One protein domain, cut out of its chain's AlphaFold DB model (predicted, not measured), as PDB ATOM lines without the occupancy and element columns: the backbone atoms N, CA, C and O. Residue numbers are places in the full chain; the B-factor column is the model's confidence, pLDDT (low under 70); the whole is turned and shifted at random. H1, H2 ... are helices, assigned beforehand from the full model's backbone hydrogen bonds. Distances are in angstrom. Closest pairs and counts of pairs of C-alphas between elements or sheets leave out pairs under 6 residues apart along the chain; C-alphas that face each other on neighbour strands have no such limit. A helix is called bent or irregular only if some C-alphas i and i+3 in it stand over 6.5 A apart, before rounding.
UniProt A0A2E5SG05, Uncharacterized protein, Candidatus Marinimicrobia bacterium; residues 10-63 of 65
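AT A GLANCE: This is residues 10 to 63 of the 65 residues of an uncharacterized protein of Candidatus Marinimicrobia bacterium (UniProt A0A2E5SG05). Two straight helices, H1 and H2, are laid one over the other at an angle and run the same way, with H2 shifted along H1 so that each reaches past the other at one end. A long strap with no named element, residues 27 to 45, leaves the end of H1 and runs back along one side of the pair to the start of H2. The printed part has 54 residues with two named helices, H1 then H2, and no named strand; its class is all helix. It is compact, with a radius of gyration of the C-alphas of 11.3 A, and elongated, spanning 33 by 17 by 16 A.

IN THESE COORDINATES: The longest helix, H1, holds residues 10 to 26 and measures 24.4 A from C-alpha 10 at (-23.801, -45.102, -22.592) to C-alpha 26 at (-46.529, -36.395, -23.839). H2 holds residues 46 to 61 and measures 22.6 A from first to last C-alpha, ending at C-alpha 61 at (-56.733, -41.073, -24.283). Between them, C-alpha 38 is at (-38.454, -53.371, -23.009).

HOW THE PARTS SIT: H1 and H2 touch, with 10 pairs of C-alphas within 8 A. Their closest C-alphas, those of Met 22 and Gln 50, are 6.8 A apart. Their lines stand at a steep tilt of 38 degrees, and they run the same way. Their centres are 13.1 A apart. In H1 and H2 every O i to N i+4 pair is within hydrogen-bond range. Neither helix is bent or irregular.

THE WHOLE: The two C-alphas farthest apart, those of Val 10 and Arg 63, are 35.7 A apart. The printed part has no cut. The link from H1 to H2 is long, with 19 residues, and its C-alphas lie 8 to 15 A from the mean of the C-alphas. Mean pLDDT of the printed part is 84.7; residues 30 to 32 and 62 to 63 are under 70.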
ATOM      1  N   VAL A  10     -23.575 -46.335 -21.830       89.81
ATOM      2  CA  VAL A  10     -23.801 -45.102 -22.592       89.81
ATOM      3  C   VAL A  10     -25.066 -45.193 -23.445       89.81
ATOM      4  O   VAL A  10     -25.921 -44.310 -23.366       89.81
ATOM      5  N   SER A  11     -25.246 -46.271 -24.212       88.88
ATOM      6  CA  SER A  11     -26.416 -46.448 -25.077       88.88
ATOM      7  C   SER A  11     -27.705 -46.581 -24.267       88.88
ATOM      8  O   SER A  11     -28.703 -45.930 -24.588       88.88
ATOM      9  N   ARG A  12     -27.678 -47.325 -23.151       89.44
ATOM     10  CA  ARG A  12     -28.810 -47.401 -22.212       89.44
ATOM     11  C   ARG A  12     -29.149 -46.029 -21.637       89.44
ATOM     12  O   ARG A  12     -30.325 -45.685 -21.560       89.44
ATOM     13  N   ASN A  13     -28.153 -45.238 -21.244       91.00
ATOM     14  CA  ASN A  13     -28.374 -43.906 -20.683       91.00
ATOM     15  C   ASN A  13     -28.927 -42.932 -21.728       91.00
ATOM     16  O   ASN A  13     -29.872 -42.201 -21.432       91.00
ATOM     17  N   LYS A  14     -28.416 -42.980 -22.963       91.75
ATOM     18  CA  LYS A  14     -28.933 -42.199 -24.095       91.75
ATOM     19  C   LYS A  14     -30.397 -42.538 -24.380       91.75
ATOM     20  O   LYS A  14     -31.212 -41.626 -24.491       91.75
ATOM     21  N   LEU A  15     -30.745 -43.828 -24.421       91.25
ATOM     22  CA  LEU A  15     -32.131 -44.272 -24.581       91.25
ATOM     23  C   LEU A  15     -33.006 -43.767 -23.426       91.25
ATOM     24  O   LEU A  15     -34.011 -43.109 -23.670       91.25
ATOM     25  N   LYS A  16     -32.606 -43.998 -22.169       90.94
ATOM     26  CA  LYS A  16     -33.359 -43.515 -20.998       90.94
ATOM     27  C   LYS A  16     -33.578 -41.999 -21.032       90.94
ATOM     28  O   LYS A  16     -34.647 -41.544 -20.647       90.94
ATOM     29  N   ARG A  17     -32.587 -41.215 -21.471       92.62
ATOM     30  CA  ARG A  17     -32.708 -39.754 -21.591       92.62
ATOM     31  C   ARG A  17     -33.769 -39.359 -22.617       92.62
ATOM     32  O   ARG A  17     -34.629 -38.546 -22.303       92.62
ATOM     33  N   ARG A  18     -33.758 -39.990 -23.794       92.94
ATOM     34  CA  ARG A  18     -34.781 -39.784 -24.833       92.94
ATOM     35  C   ARG A  18     -36.181 -40.151 -24.332       92.94
ATOM     36  O   ARG A  18     -37.092 -39.342 -24.440       92.94
ATOM     37  N   LEU A  19     -36.319 -41.321 -23.704       92.19
ATOM     38  CA  LEU A  19     -37.583 -41.789 -23.123       92.19
ATOM     39  C   LEU A  19     -38.135 -40.815 -22.071       92.19
ATOM     40  O   LEU A  19     -39.323 -40.527 -22.074       92.19
ATOM     41  N   ARG A  20     -37.281 -40.283 -21.186       91.06
ATOM     42  CA  ARG A  20     -37.699 -39.305 -20.165       91.06
ATOM     43  C   ARG A  20     -38.163 -37.982 -20.759       91.06
ATOM     44  O   ARG A  20     -39.118 -37.407 -20.246       91.06
ATOM     45  N   SER A  21     -37.500 -37.507 -21.813       91.44
ATOM     46  CA  SER A  21     -37.919 -36.292 -22.515       91.44
ATOM     47  C   SER A  21     -39.318 -36.470 -23.108       91.44
ATOM     48  O   SER A  21     -40.192 -35.657 -22.828       91.44
ATOM     49  N   MET A  22     -39.564 -37.581 -23.809       90.38
ATOM     50  CA  MET A  22     -40.883 -37.872 -24.384       90.38
ATOM     51  C   MET A  22     -41.955 -38.084 -23.316       90.38
ATOM     52  O   MET A  22     -43.041 -37.533 -23.434       90.38
ATOM     53  N   TYR A  23     -41.637 -38.792 -22.230       89.12
ATOM     54  CA  TYR A  23     -42.549 -38.945 -21.096       89.12
ATOM     55  C   TYR A  23     -42.957 -37.592 -20.502       89.12
ATOM     56  O   TYR A  23     -44.134 -37.355 -20.248       89.12
ATOM     57  N   SER A  24     -41.990 -36.687 -20.332       86.81
ATOM     58  CA  SER A  24     -42.240 -35.358 -19.768       86.81
ATOM     59  C   SER A  24     -43.119 -34.486 -20.669       86.81
ATOM     60  O   SER A  24     -43.868 -33.667 -20.150       86.81
ATOM     61  N   ILE A  25     -43.023 -34.659 -21.990       85.38
ATOM     62  CA  ILE A  25     -43.776 -33.873 -22.977       85.38
ATOM     63  C   ILE A  25     -45.182 -34.447 -23.186       85.38
ATOM     64  O   ILE A  25     -46.149 -33.696 -23.200       85.38
ATOM     65  N   LEU A  26     -45.303 -35.767 -23.339       78.62
ATOM     66  CA  LEU A  26     -46.529 -36.395 -23.839       78.62
ATOM     67  C   LEU A  26     -47.401 -37.025 -22.749       78.62
ATOM     68  O   LEU A  26     -48.599 -37.180 -22.954       78.62
ATOM     69  N   LEU A  27     -46.824 -37.401 -21.602       73.25
ATOM     70  CA  LEU A  27     -47.525 -38.204 -20.589       73.25
ATOM     71  C   LEU A  27     -47.502 -37.600 -19.182       73.25
ATOM     72  O   LEU A  27     -48.227 -38.074 -18.315       73.25
ATOM     73  N   LYS A  28     -46.723 -36.538 -18.930       71.19
ATOM     74  CA  LYS A  28     -46.592 -35.928 -17.592       71.19
ATOM     75  C   LYS A  28     -47.922 -35.439 -17.011       71.19
ATOM     76  O   LYS A  28     -48.095 -35.472 -15.798       71.19
ATOM     77  N   ASN A  29     -48.848 -35.018 -17.868       70.19
ATOM     78  CA  ASN A  29     -50.162 -34.526 -17.453       70.19
ATOM     79  C   ASN A  29     -51.162 -35.661 -17.171       70.19
ATOM     80  O   ASN A  29     -52.265 -35.394 -16.707       70.19
ATOM     81  N   GLN A  30     -50.799 -36.921 -17.437       65.06
ATOM     82  CA  GLN A  30     -51.672 -38.080 -17.265       65.06
ATOM     83  C   GLN A  30     -51.278 -38.885 -16.022       65.06
ATOM     84  O   GLN A  30     -50.747 -39.980 -16.140       65.06
ATOM     85  N   HIS A  31     -51.544 -38.325 -14.834       63.94
ATOM     86  CA  HIS A  31     -51.405 -38.963 -13.511       63.94
ATOM     87  C   HIS A  31     -50.089 -39.748 -13.259       63.94
ATOM     88  O   HIS A  31     -49.116 -39.687 -14.008       63.94
ATOM     89  N   SER A  32     -49.992 -40.426 -12.111       68.50
ATOM     90  CA  SER A  32     -48.794 -41.125 -11.623       68.50
ATOM     91  C   SER A  32     -48.510 -42.429 -12.386       68.50
ATOM     92  O   SER A  32     -48.542 -43.519 -11.814       68.50
ATOM     93  N   LEU A  33     -48.251 -42.340 -13.690       74.50
ATOM     94  CA  LEU A  33     -47.918 -43.495 -14.518       74.50
ATOM     95  C   LEU A  33     -46.437 -43.879 -14.371       74.50
ATOM     96  O   LEU A  33     -45.520 -43.068 -14.479       74.50
ATOM     97  N   GLY A  34     -46.177 -45.165 -14.146       78.31
ATOM     98  CA  GLY A  34     -44.832 -45.728 -14.231       78.31
ATOM     99  C   GLY A  34     -44.528 -46.187 -15.656       78.31
ATOM    100  O   GLY A  34     -45.302 -46.943 -16.237       78.31
ATOM    101  N   LEU A  35     -43.380 -45.793 -16.223       82.69
ATOM    102  CA  LEU A  35     -42.963 -46.251 -17.555       82.69
ATOM    103  C   LEU A  35     -41.902 -47.366 -17.492       82.69
ATOM    104  O   LEU A  35     -40.731 -47.159 -17.126       82.69
ATOM    105  N   MET A  36     -42.284 -48.556 -17.953       84.50
ATOM    106  CA  MET A  36     -41.373 -49.671 -18.213       84.50
ATOM    107  C   MET A  36     -41.153 -49.835 -19.717       84.50
ATOM    108  O   MET A  36     -42.105 -49.944 -20.479       84.50
ATOM    109  N   VAL A  37     -39.889 -49.869 -20.152       84.44
ATOM    110  CA  VAL A  37     -39.541 -50.006 -21.573       84.44
ATOM    111  C   VAL A  37     -38.680 -51.242 -21.769       84.44
ATOM    112  O   VAL A  37     -37.584 -51.354 -21.211       84.44
ATOM    113  N   ARG A  38     -39.173 -52.167 -22.592       85.94
ATOM    114  CA  ARG A  38     -38.454 -53.371 -23.009       85.94
ATOM    115  C   ARG A  38     -38.034 -53.216 -24.474       85.94
ATOM    116  O   ARG A  38     -38.824 -53.526 -25.358       85.94
ATOM    117  N   PRO A  39     -36.820 -52.718 -24.756       83.75
ATOM    118  CA  PRO A  39     -36.367 -52.585 -26.134       83.75
ATOM    119  C   PRO A  39     -36.177 -53.973 -26.761       83.75
ATOM    120  O   PRO A  39     -35.459 -54.806 -26.204       83.75
ATOM    121  N   LEU A  40     -36.828 -54.208 -27.902       85.19
ATOM    122  CA  LEU A  40     -36.740 -55.463 -28.664       85.19
ATOM    123  C   LEU A  40     -35.549 -55.478 -29.630       85.19
ATOM    124  O   LEU A  40     -34.997 -56.531 -29.921       85.19
ATOM    125  N   GLN A  41     -35.125 -54.294 -30.071       84.75
ATOM    126  CA  GLN A  41     -34.004 -54.089 -30.980       84.75
ATOM    127  C   GLN A  41     -33.029 -53.046 -30.429       84.75
ATOM    128  O   GLN A  41     -33.383 -52.218 -29.582       84.75
ATOM    129  N   LYS A  42     -31.780 -53.096 -30.898       83.06
ATOM    130  CA  LYS A  42     -30.750 -52.092 -30.586       83.06
ATOM    131  C   LYS A  42     -30.906 -50.872 -31.503       83.06
ATOM    132  O   LYS A  42     -31.695 -50.891 -32.435       83.06
ATOM    133  N   ASN A  43     -30.159 -49.802 -31.219       85.44
ATOM    134  CA  ASN A  43     -30.068 -48.601 -32.067       85.44
ATOM    135  C   ASN A  43     -31.387 -47.858 -32.347       85.44
ATOM    136  O   ASN A  43     -31.467 -47.109 -33.313       85.44
ATOM    137  N   ILE A  44     -32.376 -47.995 -31.461       88.62
ATOM    138  CA  ILE A  44     -33.649 -47.262 -31.529       88.62
ATOM    139  C   ILE A  44     -33.385 -45.757 -31.709       88.62
ATOM    140  O   ILE A  44     -32.737 -45.103 -30.870       88.62
ATOM    141  N   LEU A  45     -33.871 -45.213 -32.821       91.12
ATOM    142  CA  LEU A  45     -33.724 -43.811 -33.167       91.12
ATOM    143  C   LEU A  45     -34.711 -42.972 -32.361       91.12
ATOM    144  O   LEU A  45     -35.665 -43.465 -31.767       91.12
ATOM    145  N   PHE A  46     -34.458 -41.667 -32.301       89.31
ATOM    146  CA  PHE A  46     -35.356 -40.772 -31.575       89.31
ATOM    147  C   PHE A  46     -36.754 -40.732 -32.207       89.31
ATOM    148  O   PHE A  46     -37.734 -40.797 -31.474       89.31
ATOM    149  N   LYS A  47     -36.830 -40.743 -33.547       91.69
ATOM    150  CA  LYS A  47     -38.094 -40.801 -34.294       91.69
ATOM    151  C   LYS A  47     -38.945 -42.025 -33.926       91.69
ATOM    152  O   LYS A  47     -40.140 -41.886 -33.710       91.69
ATOM    153  N   ASP A  48     -38.314 -43.191 -33.754       92.25
ATOM    154  CA  ASP A  48     -39.022 -44.433 -33.416       92.25
ATOM    155  C   ASP A  48     -39.627 -44.343 -32.006       92.25
ATOM    156  O   ASP A  48     -40.721 -44.834 -31.743       92.25
ATOM    157  N   ILE A  49     -38.911 -43.685 -31.085       92.25
ATOM    158  CA  ILE A  49     -39.399 -43.434 -29.725       92.25
ATOM    159  C   ILE A  49     -40.577 -42.467 -29.768       92.25
ATOM    160  O   ILE A  49     -41.577 -42.720 -29.106       92.25
ATOM    161  N   GLN A  50     -40.460 -41.375 -30.522       92.62
ATOM    162  CA  GLN A  50     -41.518 -40.378 -30.630       92.62
ATOM    163  C   GLN A  50     -42.816 -41.013 -31.143       92.62
ATOM    164  O   GLN A  50     -43.836 -40.939 -30.459       92.62
ATOM    165  N   GLN A  51     -42.743 -41.744 -32.258       92.56
ATOM    166  CA  GLN A  51     -43.895 -42.440 -32.835       92.56
ATOM    167  C   GLN A  51     -44.530 -43.424 -31.838       92.56
ATOM    168  O   GLN A  51     -45.753 -43.494 -31.711       92.56
ATOM    169  N   ALA A  52     -43.713 -44.168 -31.084       90.69
ATOM    170  CA  ALA A  52     -44.218 -45.092 -30.071       90.69
ATOM    171  C   ALA A  52     -44.955 -44.377 -28.924       90.69
ATOM    172  O   ALA A  52     -45.954 -44.894 -28.423       90.69
ATOM    173  N   PHE A  53     -44.484 -43.199 -28.499       90.94
ATOM    174  CA  PHE A  53     -45.156 -42.413 -27.463       90.94
ATOM    175  C   PHE A  53     -46.447 -41.768 -27.962       90.94
ATOM    176  O   PHE A  53     -47.415 -41.748 -27.211       90.94
ATOM    177  N   GLU A  54     -46.489 -41.288 -29.205       89.94
ATOM    178  CA  GLU A  54     -47.713 -40.758 -29.820       89.94
ATOM    179  C   GLU A  54     -48.797 -41.842 -29.879       89.94
ATOM    180  O   GLU A  54     -49.915 -41.636 -29.405       89.94
ATOM    181  N   GLN A  55     -48.449 -43.048 -30.341       90.19
ATOM    182  CA  GLN A  55     -49.375 -44.185 -30.332       90.19
ATOM    183  C   GLN A  55     -49.820 -44.580 -28.919       90.19
ATOM    184  O   GLN A  55     -50.978 -44.945 -28.712       90.19
ATOM    185  N   LEU A  56     -48.912 -44.532 -27.940       88.31
ATOM    186  CA  LEU A  56     -49.247 -44.812 -26.547       88.31
ATOM    187  C   LEU A  56     -50.208 -43.758 -25.980       88.31
ATOM    188  O   LEU A  56     -51.186 -44.130 -25.338       88.31
ATOM    189  N   ALA A  57     -49.965 -42.473 -26.243       86.50
ATOM    190  CA  ALA A  57     -50.815 -41.375 -25.794       86.50
ATOM    191  C   ALA A  57     -52.234 -41.501 -26.364       86.50
ATOM    192  O   ALA A  57     -53.196 -41.445 -25.601       86.50
ATOM    193  N   LEU A  58     -52.364 -41.787 -27.667       87.25
ATOM    194  CA  LEU A  58     -53.660 -42.046 -28.305       87.25
ATOM    195  C   LEU A  58     -54.401 -43.214 -27.645       87.25
ATOM    196  O   LEU A  58     -55.598 -43.122 -27.389       87.25
ATOM    197  N   LYS A  59     -53.698 -44.306 -27.319       86.69
ATOM    198  CA  LYS A  59     -54.303 -45.465 -26.639       86.69
ATOM    199  C   LYS A  59     -54.747 -45.169 -25.213       86.69
ATOM    200  O   LYS A  59     -55.720 -45.766 -24.764       86.69
ATOM    201  N   ILE A  60     -54.026 -44.317 -24.488       82.31
ATOM    202  CA  ILE A  60     -54.413 -43.936 -23.126       82.31
ATOM    203  C   ILE A  60     -55.617 -42.987 -23.176       82.31
ATOM    204  O   ILE A  60     -56.567 -43.190 -22.430       82.31
ATOM    205  N   GLN A  61     -55.623 -42.017 -24.096       78.69
ATOM    206  CA  GLN A  61     -56.733 -41.073 -24.283       78.69
ATOM    207  C   GLN A  61     -58.009 -41.750 -24.803       78.69
ATOM    208  O   GLN A  61     -59.098 -41.457 -24.327       78.69
ATOM    209  N   GLY A  62     -57.883 -42.705 -25.728       68.94
ATOM    210  CA  GLY A  62     -59.010 -43.485 -26.253       68.94
ATOM    211  C   GLY A  62     -59.596 -44.506 -25.270       68.94
ATOM    212  O   GLY A  62     -60.574 -45.163 -25.602       68.94
ATOM    213  N   ARG A  63     -59.011 -44.658 -24.075       54.56
ATOM    214  CA  ARG A  63     -59.522 -45.511 -22.990       54.56
ATOM    215  C   ARG A  63     -60.413 -44.754 -21.995       54.56
ATOM    216  O   ARG A  63     -60.844 -45.359 -21.021       54.56
TER     217      ARG A  63